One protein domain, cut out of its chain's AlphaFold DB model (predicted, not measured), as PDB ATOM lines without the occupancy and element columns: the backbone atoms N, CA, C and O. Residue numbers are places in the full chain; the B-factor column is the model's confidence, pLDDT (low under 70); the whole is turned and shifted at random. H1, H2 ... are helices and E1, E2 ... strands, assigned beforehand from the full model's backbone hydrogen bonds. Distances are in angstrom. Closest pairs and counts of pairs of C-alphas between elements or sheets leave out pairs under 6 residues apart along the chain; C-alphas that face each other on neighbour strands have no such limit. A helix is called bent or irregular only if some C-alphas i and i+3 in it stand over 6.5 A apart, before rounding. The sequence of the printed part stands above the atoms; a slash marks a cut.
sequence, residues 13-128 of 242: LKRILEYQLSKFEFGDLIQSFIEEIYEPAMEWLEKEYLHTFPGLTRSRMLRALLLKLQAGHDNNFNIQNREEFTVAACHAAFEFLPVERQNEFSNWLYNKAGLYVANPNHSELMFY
ATOM      1  N   LEU A  13     111.788 200.538 156.878       84.62
ATOM      2  CA  LEU A  13     112.651 199.374 156.673       84.62
ATOM      3  C   LEU A  13     113.096 198.728 157.990       84.62
ATOM      4  O   LEU A  13     112.983 197.515 158.136       84.62
ATOM      5  N   LYS A  14     113.549 199.540 158.955       86.31
ATOM      6  CA  LYS A  14     114.033 199.059 160.259       86.31
ATOM      7  C   LYS A  14     112.950 198.313 161.036       86.31
ATOM      8  O   LYS A  14     113.172 197.188 161.453       86.31
ATOM      9  N   ARG A  15     111.740 198.877 161.117       87.44
ATOM     10  CA  ARG A  15     110.603 198.231 161.798       87.44
ATOM     11  C   ARG A  15     110.181 196.929 161.124       87.44
ATOM     12  O   ARG A  15     109.809 195.974 161.795       87.44
ATOM     13  N   ILE A  16     110.216 196.888 159.789       87.94
ATOM     14  CA  ILE A  16     109.923 195.659 159.040       87.94
ATOM     15  C   ILE A  16     110.984 194.602 159.344       87.94
ATOM     16  O   ILE A  16     110.629 193.445 159.553       87.94
ATOM     17  N   LEU A  17     112.259 194.992 159.387       88.81
ATOM     18  CA  LEU A  17     113.355 194.093 159.724       88.81
ATOM     19  C   LEU A  17     113.207 193.551 161.152       88.81
ATOM     20  O   LEU A  17     113.177 192.339 161.311       88.81
ATOM     21  N   GLU A  18     113.008 194.416 162.148       89.81
ATOM     22  CA  GLU A  18     112.756 194.038 163.551       89.81
ATOM     23  C   GLU A  18     111.606 193.026 163.666       89.81
ATOM     24  O   GLU A  18     111.735 191.984 164.309       89.81
ATOM     25  N   TYR A  19     110.495 193.275 162.966       89.19
ATOM     26  CA  TYR A  19     109.369 192.344 162.934       89.19
ATOM     27  C   TYR A  19     109.732 190.992 162.303       89.19
ATOM     28  O   TYR A  19     109.320 189.951 162.810       89.19
ATOM     29  N   GLN A  20     110.493 190.965 161.208       85.44
ATOM     30  CA  GLN A  20     110.901 189.692 160.601       85.44
ATOM     31  C   GLN A  20     111.910 188.946 161.476       85.44
ATOM     32  O   GLN A  20     111.790 187.732 161.598       85.44
ATOM     33  N   LEU A  21     112.844 189.655 162.113       87.19
ATOM     34  CA  LEU A  21     113.824 189.084 163.038       87.19
ATOM     35  C   LEU A  21     113.168 188.513 164.296       87.19
ATOM     36  O   LEU A  21     113.622 187.485 164.783       87.19
ATOM     37  N   SER A  22     112.047 189.086 164.752       87.06
ATOM     38  CA  SER A  22     111.270 188.538 165.877       87.06
ATOM     39  C   SER A  22     110.713 187.129 165.633       87.06
ATOM     40  O   SER A  22     110.325 186.447 166.577       87.06
ATOM     41  N   LYS A  23     110.671 186.677 164.372       85.56
ATOM     42  CA  LYS A  23     110.282 185.305 164.015       85.56
ATOM     43  C   LYS A  23     111.426 184.307 164.169       85.56
ATOM     44  O   LYS A  23     111.168 183.108 164.143       85.56
ATOM     45  N   PHE A  24     112.664 184.786 164.273       84.50
ATOM     46  CA  PHE A  24     113.834 183.942 164.448       84.50
ATOM     47  C   PHE A  24     114.146 183.723 165.923       84.50
ATOM     48  O   PHE A  24     113.989 184.630 166.735       84.50
ATOM     49  N   GLU A  25     114.635 182.527 166.261       85.06
ATOM     50  CA  GLU A  25     115.016 182.193 167.642       85.06
ATOM     51  C   GLU A  25     116.187 183.063 168.121       85.06
ATOM     52  O   GLU A  25     116.224 183.483 169.274       85.06
ATOM     53  N   PHE A  26     117.114 183.380 167.210       86.06
ATOM     54  CA  PHE A  26     118.319 184.171 167.469       86.06
ATOM     55  C   PHE A  26     118.311 185.486 166.675       86.06
ATOM     56  O   PHE A  26     119.284 185.825 166.000       86.06
ATOM     57  N   GLY A  27     117.199 186.227 166.734       85.88
ATOM     58  CA  GLY A  27     117.019 187.489 166.003       85.88
ATOM     59  C   GLY A  27     118.132 188.516 166.249       85.88
ATOM     60  O   GLY A  27     118.639 189.092 165.289       85.88
ATOM     61  N   ASP A  28     118.575 188.678 167.501       89.69
ATOM     62  CA  ASP A  28     119.637 189.626 167.877       89.69
ATOM     63  C   ASP A  28     120.998 189.257 167.260       89.69
ATOM     64  O   ASP A  28     121.746 190.116 166.791       89.69
ATOM     65  N   LEU A  29     121.313 187.957 167.208       90.88
ATOM     66  CA  LEU A  29     122.538 187.461 166.580       90.88
ATOM     67  C   LEU A  29     122.504 187.705 165.069       90.88
ATOM     68  O   LEU A  29     123.467 188.216 164.498       90.88
ATOM     69  N   ILE A  30     121.377 187.394 164.427       89.75
ATOM     70  CA  ILE A  30     121.188 187.638 162.994       89.75
ATOM     71  C   ILE A  30     121.286 189.136 162.696       89.75
ATOM     72  O   ILE A  30     121.910 189.507 161.706       89.75
ATOM     73  N   GLN A  31     120.735 189.998 163.556       91.88
ATOM     74  CA  GLN A  31     120.892 191.444 163.419       91.88
ATOM     75  C   GLN A  31     122.369 191.850 163.429       91.88
ATOM     76  O   GLN A  31     122.801 192.569 162.531       91.88
ATOM     77  N   SER A  32     123.156 191.327 164.375       93.44
ATOM     78  CA  SER A  32     124.593 191.616 164.435       93.44
ATOM     79  C   SER A  32     125.334 191.179 163.166       93.44
ATOM     80  O   SER A  32     126.173 191.915 162.654       93.44
ATOM     81  N   PHE A  33     124.975 190.026 162.589       93.50
ATOM     82  CA  PHE A  33     125.553 189.568 161.327       93.50
ATOM     83  C   PHE A  33     125.105 190.405 160.125       93.50
ATOM     84  O   PHE A  33     125.896 190.628 159.206       93.50
ATOM     85  N   ILE A  34     123.861 190.887 160.111       92.94
ATOM     86  CA  ILE A  34     123.378 191.800 159.070       92.94
ATOM     87  C   ILE A  34     124.202 193.086 159.091       92.94
ATOM     88  O   ILE A  34     124.704 193.479 158.041       92.94
ATOM     89  N   GLU A  35     124.385 193.695 160.259       93.62
ATOM     90  CA  GLU A  35     125.155 194.934 160.425       93.62
ATOM     91  C   GLU A  35     126.646 194.730 160.089       93.62
ATOM     92  O   GLU A  35     127.248 195.526 159.373       93.62
ATOM     93  N   GLU A  36     127.255 193.628 160.540       94.25
ATOM     94  CA  GLU A  36     128.691 193.387 160.342       94.25
ATOM     95  C   GLU A  36     129.049 192.945 158.910       94.25
ATOM     96  O   GLU A  36     130.066 193.375 158.355       94.25
ATOM     97  N   ILE A  37     128.244 192.056 158.316       93.56
ATOM     98  CA  ILE A  37     128.577 191.355 157.065       93.56
ATOM     99  C   ILE A  37     127.718 191.854 155.902       93.56
ATOM    100  O   ILE A  37     128.250 192.143 154.827       93.56
ATOM    101  N   TYR A  38     126.397 191.957 156.085       93.62
ATOM    102  CA  TYR A  38     125.485 192.215 154.966       93.62
ATOM    103  C   TYR A  38     125.331 193.700 154.620       93.62
ATOM    104  O   TYR A  38     125.203 194.023 153.444       93.62
ATOM    105  N   GLU A  39     125.394 194.620 155.583       93.25
ATOM    106  CA  GLU A  39     125.379 196.062 155.297       93.25
ATOM    107  C   GLU A  39     126.535 196.489 154.378       93.25
ATOM    108  O   GLU A  39     126.251 197.075 153.329       93.25
ATOM    109  N   PRO A  40     127.803 196.103 154.639       93.25
ATOM    110  CA  PRO A  40     128.893 196.354 153.696       93.25
ATOM    111  C   PRO A  40     128.647 195.733 152.317       93.25
ATOM    112  O   PRO A  40     129.043 196.297 151.297       93.25
ATOM    113  N   ALA A  41     128.010 194.560 152.269       92.44
ATOM    114  CA  ALA A  41     127.684 193.891 151.016       92.44
ATOM    115  C   ALA A  41     126.637 194.672 150.209       92.44
ATOM    116  O   ALA A  41     126.778 194.819 148.995       92.44
ATOM    117  N   MET A  42     125.622 195.225 150.876       91.06
ATOM    118  CA  MET A  42     124.633 196.100 150.247       91.06
ATOM    119  C   MET A  42     125.282 197.379 149.710       91.06
ATOM    120  O   MET A  42     125.007 197.761 148.575       91.06
ATOM    121  N   GLU A  43     126.188 198.004 150.468       92.00
ATOM    122  CA  GLU A  43     126.934 199.185 150.008       92.00
ATOM    123  C   GLU A  43     127.800 198.882 148.779       92.00
ATOM    124  O   GLU A  43     127.848 199.674 147.834       92.00
ATOM    125  N   TRP A  44     128.452 197.716 148.758       91.19
ATOM    126  CA  TRP A  44     129.224 197.258 147.604       91.19
ATOM    127  C   TRP A  44     128.336 197.129 146.357       91.19
ATOM    128  O   TRP A  44     128.691 197.618 145.281       91.19
ATOM    129  N   LEU A  45     127.144 196.542 146.506       89.56
ATOM    130  CA  LEU A  45     126.185 196.384 145.410       89.56
ATOM    131  C   LEU A  45     125.613 197.708 144.921       89.56
ATOM    132  O   LEU A  45     125.459 197.903 143.716       89.56
ATOM    133  N   GLU A  46     125.303 198.621 145.836       88.50
ATOM    134  CA  GLU A  46     124.835 199.962 145.494       88.50
ATOM    135  C   GLU A  46     125.896 200.718 144.694       88.50
ATOM    136  O   GLU A  46     125.589 201.293 143.652       88.50
ATOM    137  N   LYS A  47     127.159 200.666 145.117       87.00
ATOM    138  CA  LYS A  47     128.239 201.372 144.424       87.00
ATOM    139  C   LYS A  47     128.417 200.908 142.975       87.00
ATOM    140  O   LYS A  47     128.625 201.734 142.090       87.00
ATOM    141  N   GLU A  48     128.339 199.602 142.736       80.00
ATOM    142  CA  GLU A  48     128.640 199.010 141.428       80.00
ATOM    143  C   GLU A  48     127.409 198.915 140.502       80.00
ATOM    144  O   GLU A  48     127.541 199.041 139.282       80.00
ATOM    145  N   TYR A  49     126.200 198.707 141.044       79.19
ATOM    146  CA  TYR A  49     125.030 198.285 140.254       79.19
ATOM    147  C   TYR A  49     123.788 199.171 140.363       79.19
ATOM    148  O   TYR A  49     122.806 198.896 139.663       79.19
ATOM    149  N   LEU A  50     123.815 200.258 141.145       72.69
ATOM    150  CA  LEU A  50     122.668 201.172 141.277       72.69
ATOM    151  C   LEU A  50     122.156 201.688 139.919       72.69
ATOM    152  O   LEU A  50     120.954 201.870 139.736       72.69
ATOM    153  N   HIS A  51     123.050 201.872 138.944       67.62
ATOM    154  CA  HIS A  51     122.706 202.369 137.606       67.62
ATOM    155  C   HIS A  51     122.253 201.280 136.622       67.62
ATOM    156  O   HIS A  51     121.604 201.584 135.620       67.62
ATOM    157  N   THR A  52     122.583 200.016 136.889       69.56
ATOM    158  CA  THR A  52     122.371 198.900 135.953       69.56
ATOM    159  C   THR A  52     121.030 198.206 136.190       69.56
ATOM    160  O   THR A  52     120.381 197.765 135.237       69.56
ATOM    161  N   PHE A  53     120.581 198.142 137.449       67.12
ATOM    162  CA  PHE A  53     119.345 197.465 137.833       67.12
ATOM    163  C   PHE A  53     118.285 198.451 138.343       67.12
ATOM    164  O   PHE A  53     118.342 198.879 139.498       67.12
ATOM    165  N   PRO A  54     117.263 198.789 137.527       65.00
ATOM    166  CA  PRO A  54     116.165 199.623 137.996       65.00
ATOM    167  C   PRO A  54     115.418 198.910 139.130       65.00
ATOM    168  O   PRO A  54     114.963 197.774 138.977       65.00
ATOM    169  N   GLY A  55     115.297 199.578 140.279       69.31
ATOM    170  CA  GLY A  55     114.627 199.036 141.466       69.31
ATOM    171  C   GLY A  55     115.522 198.217 142.403       69.31
ATOM    172  O   GLY A  55     114.996 197.490 143.252       69.31
ATOM    173  N   LEU A  56     116.850 198.318 142.271       79.19
ATOM    174  CA  LEU A  56     117.771 197.889 143.320       79.19
ATOM    175  C   LEU A  56     117.577 198.796 144.546       79.19
ATOM    176  O   LEU A  56     117.807 199.999 144.488       79.19
ATOM    177  N   THR A  57     117.076 198.224 145.636       84.56
ATOM    178  CA  THR A  57     116.780 198.936 146.886       84.56
ATOM    179  C   THR A  57     117.203 198.068 148.063       84.56
ATOM    180  O   THR A  57     117.082 196.841 147.996       84.56
ATOM    181  N   ARG A  58     117.639 198.690 149.165       86.56
ATOM    182  CA  ARG A  58     118.007 197.969 150.401       86.56
ATOM    183  C   ARG A  58     116.885 197.072 150.910       86.56
ATOM    184  O   ARG A  58     117.135 195.961 151.360       86.56
ATOM    185  N   SER A  59     115.633 197.511 150.773       86.00
ATOM    186  CA  SER A  59     114.457 196.716 151.141       86.00
ATOM    187  C   SER A  59     114.360 195.408 150.357       86.00
ATOM    188  O   SER A  59     114.006 194.375 150.926       86.00
ATOM    189  N   ARG A  60     114.699 195.429 149.065       86.25
ATOM    190  CA  ARG A  60     114.689 194.241 148.214       86.25
ATOM    191  C   ARG A  60     115.861 193.308 148.514       86.25
ATOM    192  O   ARG A  60     115.639 192.105 148.564       86.25
ATOM    193  N   MET A  61     117.054 193.852 148.761       89.69
ATOM    194  CA  MET A  61     118.222 193.061 149.177       89.69
ATOM    195  C   MET A  61     117.962 192.353 150.511       89.69
ATOM    196  O   MET A  61     118.066 191.134 150.600       89.69
ATOM    197  N   LEU A  62     117.499 193.092 151.525       89.19
ATOM    198  CA  LEU A  62     117.149 192.516 152.826       89.19
ATOM    199  C   LEU A  62     116.029 191.484 152.715       89.19
ATOM    200  O   LEU A  62     116.073 190.457 153.382       89.19
ATOM    201  N   ARG A  63     115.037 191.712 151.847       86.94
ATOM    202  CA  ARG A  63     114.003 190.708 151.586       86.94
ATOM    203  C   ARG A  63     114.592 189.429 150.988       86.94
ATOM    204  O   ARG A  63     114.191 188.356 151.424       86.94
ATOM    205  N   ALA A  64     115.508 189.529 150.024       87.75
ATOM    206  CA  ALA A  64     116.178 188.364 149.445       87.75
ATOM    207  C   ALA A  64     116.962 187.587 150.513       87.75
ATOM    208  O   ALA A  64     116.799 186.375 150.630       87.75
ATOM    209  N   LEU A  65     117.714 188.292 151.368       89.75
ATOM    210  CA  LEU A  65     118.409 187.682 152.502       89.75
ATOM    211  C   LEU A  65     117.437 186.948 153.430       89.75
ATOM    212  O   LEU A  65     117.616 185.765 153.695       89.75
ATOM    213  N   LEU A  66     116.392 187.629 153.901       87.19
ATOM    214  CA  LEU A  66     115.420 187.043 154.825       87.19
ATOM    215  C   LEU A  66     114.732 185.815 154.223       87.19
ATOM    216  O   LEU A  66     114.523 184.840 154.937       87.19
ATOM    217  N   LEU A  67     114.433 185.824 152.920       83.75
ATOM    218  CA  LEU A  67     113.902 184.649 152.227       83.75
ATOM    219  C   LEU A  67     114.903 183.489 152.249       83.75
ATOM    220  O   LEU A  67     114.509 182.373 152.566       83.75
ATOM    221  N   LYS A  68     116.193 183.737 151.983       85.00
ATOM    222  CA  LYS A  68     117.234 182.696 152.049       85.00
ATOM    223  C   LYS A  68     117.439 182.141 153.456       85.00
ATOM    224  O   LYS A  68     117.653 180.943 153.597       85.00
ATOM    225  N   LEU A  69     117.334 182.985 154.482       84.81
ATOM    226  CA  LEU A  69     117.432 182.562 155.881       84.81
ATOM    227  C   LEU A  69     116.199 181.758 156.333       84.81
ATOM    228  O   LEU A  69     116.323 180.860 157.158       84.81
ATOM    229  N   GLN A  70     115.014 182.059 155.792       77.50
ATOM    230  CA  GLN A  70     113.770 181.330 156.084       77.50
ATOM    231  C   GLN A  70     113.681 179.991 155.348       77.50
ATOM    232  O   GLN A  70     113.101 179.041 155.858       77.50
ATOM    233  N   ALA A  71     114.269 179.918 154.159       65.00
ATOM    234  CA  ALA A  71     114.189 178.786 153.250       65.00
ATOM    235  C   ALA A  71     115.081 177.582 153.620       65.00
ATOM    236  O   ALA A  71     115.348 176.716 152.787       65.00
ATOM    237  N   GLY A  72     115.585 177.519 154.853       58.62
ATOM    238  CA  GLY A  72     116.259 176.326 155.344       58.62
ATOM    239  C   GLY A  72     115.238 175.208 155.555       58.62
ATOM    240  O   GLY A  72     114.358 175.382 156.388       58.62
ATOM    241  N   HIS A  73     115.418 174.086 154.847       46.59
ATOM    242  CA  HIS A  73     114.662 172.811 154.791       46.59
ATOM    243  C   HIS A  73     113.787 172.378 155.998       46.59
ATOM    244  O   HIS A  73     112.858 171.601 155.827       46.59
ATOM    245  N   ASP A  74     114.015 172.888 157.209       54.28
ATOM    246  CA  ASP A  74     113.252 172.513 158.404       54.28
ATOM    247  C   ASP A  74     112.337 173.625 158.947       54.28
ATOM    248  O   ASP A  74     111.779 173.466 160.029       54.28
ATOM    249  N   ASN A  75     112.216 174.786 158.278       56.56
ATOM    250  CA  ASN A  75     111.634 176.009 158.872       56.56
ATOM    251  C   ASN A  75     112.236 176.345 160.253       56.56
ATOM    252  O   ASN A  75     111.650 177.075 161.051       56.56
ATOM    253  N   ASN A  76     113.418 175.800 160.546       58.19
ATOM    254  CA  ASN A  76     114.127 176.037 161.782       58.19
ATOM    255  C   ASN A  76     114.791 177.395 161.625       58.19
ATOM    256  O   ASN A  76     115.841 177.513 160.993       58.19
ATOM    257  N   PHE A  77     114.173 178.424 162.203       67.44
ATOM    258  CA  PHE A  77     114.706 179.781 162.295       67.44
ATOM    259  C   PHE A  77     115.915 179.873 163.258       67.44
ATOM    260  O   PHE A  77     116.051 180.812 164.043       67.44
ATOM    261  N   ASN A  78     116.781 178.863 163.200       70.75
ATOM    262  CA  ASN A  78     117.846 178.552 164.134       70.75
ATOM    263  C   ASN A  78     119.201 178.620 163.411       70.75
ATOM    264  O   ASN A  78     119.951 177.648 163.334       70.75
ATOM    265  N   ILE A  79     119.483 179.776 162.812       79.19
ATOM    266  CA  ILE A  79     120.792 180.058 162.223       79.19
ATOM    267  C   ILE A  79     121.651 180.679 163.318       79.19
ATOM    268  O   ILE A  79     121.407 181.805 163.744       79.19
ATOM    269  N   GLN A  80     122.650 179.929 163.771       81.19
ATOM    270  CA  GLN A  80     123.615 180.382 164.780       81.19
ATOM    271  C   GLN A  80     125.013 180.578 164.191       81.19
ATOM    272  O   GLN A  80     125.811 181.364 164.700       81.19
ATOM    273  N   ASN A  81     125.318 179.854 163.114       88.12
ATOM    274  CA  ASN A  81     126.664 179.789 162.575       88.12
ATOM    275  C   ASN A  81     126.918 180.941 161.606       88.12
ATOM    276  O   ASN A  81     126.146 181.191 160.675       88.12
ATOM    277  N   ARG A  82     128.054 181.609 161.808       90.31
ATOM    278  CA  ARG A  82     128.512 182.703 160.950       90.31
ATOM    279  C   ARG A  82     128.762 182.223 159.521       90.31
ATOM    280  O   ARG A  82     128.489 182.968 158.580       90.31
ATOM    281  N   GLU A  83     129.230 180.985 159.339       90.94
ATOM    282  CA  GLU A  83     129.429 180.397 158.010       90.94
ATOM    283  C   GLU A  83     128.111 180.254 157.245       90.94
ATOM    284  O   GLU A  83     128.012 180.687 156.097       90.94
ATOM    285  N   GLU A  84     127.087 179.693 157.892       89.25
ATOM    286  CA  GLU A  84     125.769 179.476 157.290       89.25
ATOM    287  C   GLU A  84     125.118 180.804 156.893       89.25
ATOM    288  O   GLU A  84     124.642 180.950 155.764       89.25
ATOM    289  N   PHE A  85     125.179 181.802 157.784       91.94
ATOM    290  CA  PHE A  85     124.695 183.148 157.489       91.94
ATOM    291  C   PHE A  85     125.422 183.761 156.288       91.94
ATOM    292  O   PHE A  85     124.780 184.299 155.387       91.94
ATOM    293  N   THR A  86     126.754 183.665 156.246       92.81
ATOM    294  CA  THR A  86     127.552 184.303 155.190       92.81
ATOM    295  C   THR A  86     127.287 183.671 153.824       92.81
ATOM    296  O   THR A  86     127.153 184.390 152.837       92.81
ATOM    297  N   VAL A  87     127.150 182.344 153.749       91.25
ATOM    298  CA  VAL A  87     126.778 181.649 152.504       91.25
ATOM    299  C   VAL A  87     125.374 182.055 152.050       91.25
ATOM    300  O   VAL A  87     125.170 182.356 150.874       91.25
ATOM    301  N   ALA A  88     124.405 182.125 152.969       90.38
ATOM    302  CA  ALA A  88     123.052 182.577 152.645       90.38
ATOM    303  C   ALA A  88     123.038 184.032 152.145       90.38
ATOM    304  O   ALA A  88     122.370 184.341 151.156       90.38
ATOM    305  N   ALA A  89     123.821 184.907 152.779       92.31
ATOM    306  CA  ALA A  89     124.019 186.290 152.365       92.31
ATOM    307  C   ALA A  89     124.669 186.404 150.980       92.31
ATOM    308  O   ALA A  89     124.231 187.216 150.162       92.31
ATOM    309  N   CYS A  90     125.659 185.556 150.693       93.00
ATOM    310  CA  CYS A  90     126.306 185.478 149.388       93.00
ATOM    311  C   CYS A  90     125.300 185.092 148.293       93.00
ATOM    312  O   CYS A  90     125.129 185.809 147.306       93.00
ATOM    313  N   HIS A  91     124.533 184.022 148.519       90.44
ATOM    314  CA  HIS A  91     123.494 183.580 147.589       90.44
ATOM    315  C   HIS A  91     122.362 184.600 147.413       90.44
ATOM    316  O   HIS A  91     121.840 184.735 146.308       90.44
ATOM    317  N   ALA A  92     121.984 185.333 148.464       90.69
ATOM    318  CA  ALA A  92     121.003 186.412 148.357       90.69
ATOM    319  C   ALA A  92     121.520 187.567 147.487       90.69
ATOM    320  O   ALA A  92     120.765 188.158 146.718       90.69
ATOM    321  N   ALA A  93     122.813 187.886 147.580       90.81
ATOM    322  CA  ALA A  93     123.425 188.908 146.744       90.81
ATOM    323  C   ALA A  93     123.460 188.496 145.264       90.81
ATOM    324  O   ALA A  93     123.199 189.336 144.406       90.81
ATOM    325  N   PHE A  94     123.701 187.216 144.947       90.00
ATOM    326  CA  PHE A  94     123.764 186.722 143.561       90.00
ATOM    327  C   PHE A  94     122.517 187.017 142.725       90.00
ATOM    328  O   PHE A  94     122.628 187.130 141.507       90.00
ATOM    329  N   GLU A  95     121.354 187.210 143.349       85.94
ATOM    330  CA  GLU A  95     120.125 187.631 142.661       85.94
ATOM    331  C   GLU A  95     120.254 188.994 141.963       85.94
ATOM    332  O   GLU A  95     119.498 189.305 141.037       85.94
ATOM    333  N   PHE A  96     121.206 189.813 142.408       86.62
ATOM    334  CA  PHE A  96     121.457 191.160 141.909       86.62
ATOM    335  C   PHE A  96     122.761 191.270 141.108       86.62
ATOM    336  O   PHE A  96     122.959 192.285 140.439       86.62
ATOM    337  N   LEU A  97     123.639 190.258 141.150       88.19
ATOM    338  CA  LEU A  97     124.902 190.268 140.406       88.19
ATOM    339  C   LEU A  97     124.817 189.490 139.086       88.19
ATOM    340  O   LEU A  97     124.197 188.427 139.020       88.19
ATOM    341  N   PRO A  98     125.534 189.951 138.048       87.00
ATOM    342  CA  PRO A  98     125.819 189.130 136.881       87.00
ATOM    343  C   PRO A  98     126.758 187.964 137.249       87.00
ATOM    344  O   PRO A  98     127.595 188.090 138.147       87.00
ATOM    345  N   VAL A  99     126.623 186.834 136.545       85.88
ATOM    346  CA  VAL A  99     127.321 185.566 136.851       85.88
ATOM    347  C   VAL A  99     128.841 185.739 136.866       85.88
ATOM    348  O   VAL A  99     129.529 185.183 137.714       85.88
ATOM    349  N   GLU A 100     129.370 186.588 135.988       88.38
ATOM    350  CA  GLU A 100     130.807 186.825 135.822       88.38
ATOM    351  C   GLU A 100     131.459 187.464 137.057       88.38
ATOM    352  O   GLU A 100     132.664 187.335 137.262       88.38
ATOM    353  N   ARG A 101     130.672 188.162 137.885       89.38
ATOM    354  CA  ARG A 101     131.153 188.898 139.067       89.38
ATOM    355  C   ARG A 101     130.854 188.168 140.377       89.38
ATOM    356  O   ARG A 101     131.283 188.628 141.433       89.38
ATOM    357  N   GLN A 102     130.159 187.029 140.324       91.25
ATOM    358  CA  GLN A 102     129.799 186.257 141.516       91.25
ATOM    359  C   GLN A 102     131.038 185.756 142.265       91.25
ATOM    360  O   GLN A 102     131.083 185.880 143.486       91.25
ATOM    361  N   ASN A 103     132.072 185.283 141.561       92.81
ATOM    362  CA  ASN A 103     133.304 184.808 142.203       92.81
ATOM    363  C   ASN A 103     134.081 185.940 142.907       92.81
ATOM    364  O   ASN A 103     134.559 185.781 144.027       92.81
ATOM    365  N   GLU A 104     134.201 187.110 142.274       92.94
ATOM    366  CA  GLU A 104     134.881 188.271 142.869       92.94
ATOM    367  C   GLU A 104     134.179 188.722 144.154       92.94
ATOM    368  O   GLU A 104     134.818 188.900 145.193       92.94
ATOM    369  N   PHE A 105     132.853 188.849 144.089       93.69
ATOM    370  CA  PHE A 105     132.040 189.235 145.232       93.69
ATOM    371  C   PHE A 105     132.095 188.201 146.360       93.69
ATOM    372  O   PHE A 105     132.239 188.570 147.522       93.69
ATOM    373  N   SER A 106     132.034 186.913 146.021       93.12
ATOM    374  CA  SER A 106     132.102 185.813 146.990       93.12
ATOM    375  C   SER A 106     133.414 185.827 147.763       93.12
ATOM    376  O   SER A 106     133.406 185.838 148.991       93.12
ATOM    377  N   ASN A 107     134.547 185.931 147.062       93.69
ATOM    378  CA  ASN A 107     135.856 186.062 147.698       93.69
ATOM    379  C   ASN A 107     135.923 187.283 148.622       93.69
ATOM    380  O   ASN A 107     136.417 187.190 149.745       93.69
ATOM    381  N   TRP A 108     135.423 188.432 148.164       94.44
ATOM    382  CA  TRP A 108     135.393 189.643 148.979       94.44
ATOM    383  C   TRP A 108     134.544 189.463 150.248       94.44
ATOM    384  O   TRP A 108     135.011 189.788 151.343       94.44
ATOM    385  N   LEU A 109     133.342 188.892 150.124       94.06
ATOM    386  CA  LEU A 109     132.415 188.695 151.237       94.06
ATOM    387  C   LEU A 109     132.948 187.674 152.250       94.06
ATOM    388  O   LEU A 109     132.899 187.925 153.454       94.06
ATOM    389  N   TYR A 110     133.513 186.555 151.788       93.88
ATOM    390  CA  TYR A 110     134.097 185.546 152.674       93.88
ATOM    391  C   TYR A 110     135.321 186.076 153.422       93.88
ATOM    392  O   TYR A 110     135.422 185.877 154.632       93.88
ATOM    393  N   ASN A 111     136.187 186.842 152.753       92.88
ATOM    394  CA  ASN A 111     137.301 187.521 153.417       92.88
ATOM    395  C   ASN A 111     136.805 188.524 154.470       92.88
ATOM    396  O   ASN A 111     137.352 188.580 155.571       92.88
ATOM    397  N   LYS A 112     135.745 189.284 154.166       92.19
ATOM    398  CA  LYS A 112     135.124 190.226 155.111       92.19
ATOM    399  C   LYS A 112     134.537 189.512 156.330       92.19
ATOM    400  O   LYS A 112     134.673 190.003 157.447       92.19
ATOM    401  N   ALA A 113     133.927 188.350 156.123       91.06
ATOM    402  CA  ALA A 113     133.381 187.521 157.188       91.06
ATOM    403  C   ALA A 113     134.456 186.753 157.983       91.06
ATOM    404  O   ALA A 113     134.122 186.184 159.022       91.06
ATOM    405  N   GLY A 114     135.722 186.762 157.543       90.06
ATOM    406  CA  GLY A 114     136.823 186.030 158.176       90.06
ATOM    407  C   GLY A 114     136.796 184.524 157.899       90.06
ATOM    408  O   GLY A 114     137.310 183.747 158.700       90.06
ATOM    409  N   LEU A 115     136.170 184.105 156.795       89.69
ATOM    410  CA  LEU A 115     136.009 182.701 156.426       89.69
ATOM    411  C   LEU A 115     137.135 182.231 155.510       89.69
ATOM    412  O   LEU A 115     137.586 182.953 154.621       89.69
ATOM    413  N   TYR A 116     137.567 180.987 155.711       86.25
ATOM    414  CA  TYR A 116     138.553 180.357 154.843       86.25
ATOM    415  C   TYR A 116     137.899 179.862 153.549       86.25
ATOM    416  O   TYR A 116     136.962 179.064 153.578       86.25
ATOM    417  N   VAL A 117     138.430 180.311 152.413       86.00
ATOM    418  CA  VAL A 117     137.996 179.891 151.077       86.00
ATOM    419  C   VAL A 117     138.948 178.812 150.570       86.00
ATOM    420  O   VAL A 117     140.109 179.092 150.275       86.00
ATOM    421  N   ALA A 118     138.457 177.577 150.445       79.56
ATOM    422  CA  ALA A 118     139.266 176.447 149.984       79.56
ATOM    423  C   ALA A 118     139.731 176.605 148.525       79.56
ATOM    424  O   ALA A 118     140.859 176.243 148.191       79.56
ATOM    425  N   ASN A 119     138.879 177.165 147.659       84.44
ATOM    426  CA  ASN A 119     139.199 177.423 146.257       84.44
ATOM    427  C   ASN A 119     138.768 178.840 145.832       84.44
ATOM    428  O   ASN A 119     137.607 179.040 145.472       84.44
ATOM    429  N   PRO A 120     139.692 179.816 145.819       86.69
ATOM    430  CA  PRO A 120     139.389 181.196 145.428       86.69
ATOM    431  C   PRO A 120     138.927 181.365 143.974       86.69
ATOM    432  O   PRO A 120     138.322 182.377 143.628       86.69
ATOM    433  N   ASN A 121     139.198 180.395 143.097       87.81
ATOM    434  CA  ASN A 121     138.779 180.477 141.696       87.81
ATOM    435  C   ASN A 121     137.299 180.127 141.491       87.81
ATOM    436  O   ASN A 121     136.750 180.480 140.452       87.81
ATOM    437  N   HIS A 122     136.686 179.443 142.460       87.50
ATOM    438  CA  HIS A 122     135.305 178.961 142.407       87.50
ATOM    439  C   HIS A 122     134.588 179.186 143.741       87.50
ATOM    440  O   HIS A 122     133.896 178.306 144.260       87.50
ATOM    441  N   SER A 123     134.803 180.353 144.345       88.12
ATOM    442  CA  SER A 123     134.233 180.663 145.658       88.12
ATOM    443  C   SER A 123     132.703 180.781 145.610       88.12
ATOM    444  O   SER A 123     132.027 180.517 146.602       88.12
ATOM    445  N   GLU A 124     132.134 181.065 144.438       89.56
ATOM    446  CA  GLU A 124     130.691 181.088 144.200       89.56
ATOM    447  C   GLU A 124     130.005 179.729 144.410       89.56
ATOM    448  O   GLU A 124     128.804 179.687 144.648       89.56
ATOM    449  N   LEU A 125     130.760 178.625 144.358       91.06
ATOM    450  CA  LEU A 125     130.251 177.257 144.514       91.06
ATOM    451  C   LEU A 125     130.335 176.738 145.958       91.06
ATOM    452  O   LEU A 125     130.152 175.543 146.197       91.06
ATOM    453  N   MET A 126     130.644 177.599 146.927       89.62
ATOM    454  CA  MET A 126     130.663 177.208 148.335       89.62
ATOM    455  C   MET A 126     129.245 177.051 148.886       89.62
ATOM    456  O   MET A 126     128.355 177.854 148.614       89.62
ATOM    457  N   PHE A 127     129.040 176.035 149.719       89.56
ATOM    458  CA  PHE A 127     127.797 175.851 150.451       89.56
ATOM    459  C   PHE A 127     128.054 175.393 151.882       89.56
ATOM    460  O   PHE A 127     129.100 174.837 152.214       89.56
ATOM    461  N   TYR A 128     127.073 175.631 152.748       88.50
ATOM    462  CA  TYR A 128     127.130 175.174 154.125       88.50
ATOM    463  C   TYR A 128     126.520 173.776 154.248       88.50
ATOM    464  O   TYR A 128     125.326 173.581 153.998       88.50
TER     465      TYR A 128
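This is residues 13 to 128 of the 242 residues of an uncharacterized protein of Lucilia cuprina (UniProt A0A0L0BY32). A bent helix, H2, curves past one side of a helical body in which H4 lies in the middle, with H3 packed on one side of it and H5 on another. H1 lies at the rim beside H3, while short H6 crosses H5 on the far side from H1 and leads into a short strand, E1, beside H4. The printed part has 116 residues with six named helices and then one named strand, in the order H1 to H6 and E1; the class is mostly helix. It is compact and rounded, with a radius of gyration of the C-alphas of 13.7 A and spans of 35 by 34 by 23 A.

Begin with H2, residues 27 to 49, from C-alpha 27 at (117.019, 187.489, 166.003) to C-alpha 49 at (125.030, 198.285, 140.254). By its hydrogen bonds it was assigned as one helix, but it is bent: C-alphas 36 and 39 are 6.6 A apart. Its arms are H2a, residues 27 to 36, 14.3 A long, and H2b, residues 39 to 49, 15.2 A long. Before it find H1, residues 13 to 21. After it come H3, residues 58 to 70, 18.1 A, H4, residues 82 to 94, 18.5 A, and H5, residues 99 to 113, 21.3 A. H6 is residues 120 to 125, and E1, residues 126 to 128, ends at C-alpha 128 at (127.130, 175.174, 154.125). H5 and H6 are irregular: C-alphas 100 and 103 are 7.1 A apart, and C-alphas 121 and 124 are 8.5 A apart.

The arms H2a and H2b stand at a steep tilt of 48 degrees. H2a only just touches H4, with 3 pairs of C-alphas within 8 A, through residues 82 to 85 of H4 alone; the closest C-alphas are Phe 33 and Arg 82, 7.5 A. H2b is close to but not clearly touching H5, with C-alphas Ala 41 and Leu 109 closest at 7.0 A. Look next at H4 and H3, which touch at Leu 65 and Ala 92, their closest C-alphas, 5.1 A, at a steep tilt of 52 degrees, opposite ways. H4 and H5 form a helical hairpin at a shallow tilt of 27 degrees, with C-alphas Cys 90 and Ser 106 closest at 6.3 A. H5 touches H6 with residues 102 to 107 alone, about perpendicular at 79 degrees; the closest C-alphas are Asn 103 and Glu 124, 5.0 A. H1 and H2a touch only at the corner, at Leu 21 and Gly 27, C-alphas 4.6 A apart. H3 and H5 are apart. E1 pairs with no named strand. Every O i to N i+4 pair is within hydrogen-bond range in H1, H2a, H2b, H3 and H4; in H5 9 of 11 are, and in H6 0 of 2, with 1 of 3 O i to N i+3 pairs.

The two C-alphas farthest apart, Arg 15 and Asn 121, are 38.9 A apart. The printed part has no cut, and the link from H3 to H4 is long, with 11 residues. The mean pLDDT of the printed part is 85.7, and residues 51 to 55 and 71 to 77 are under 70.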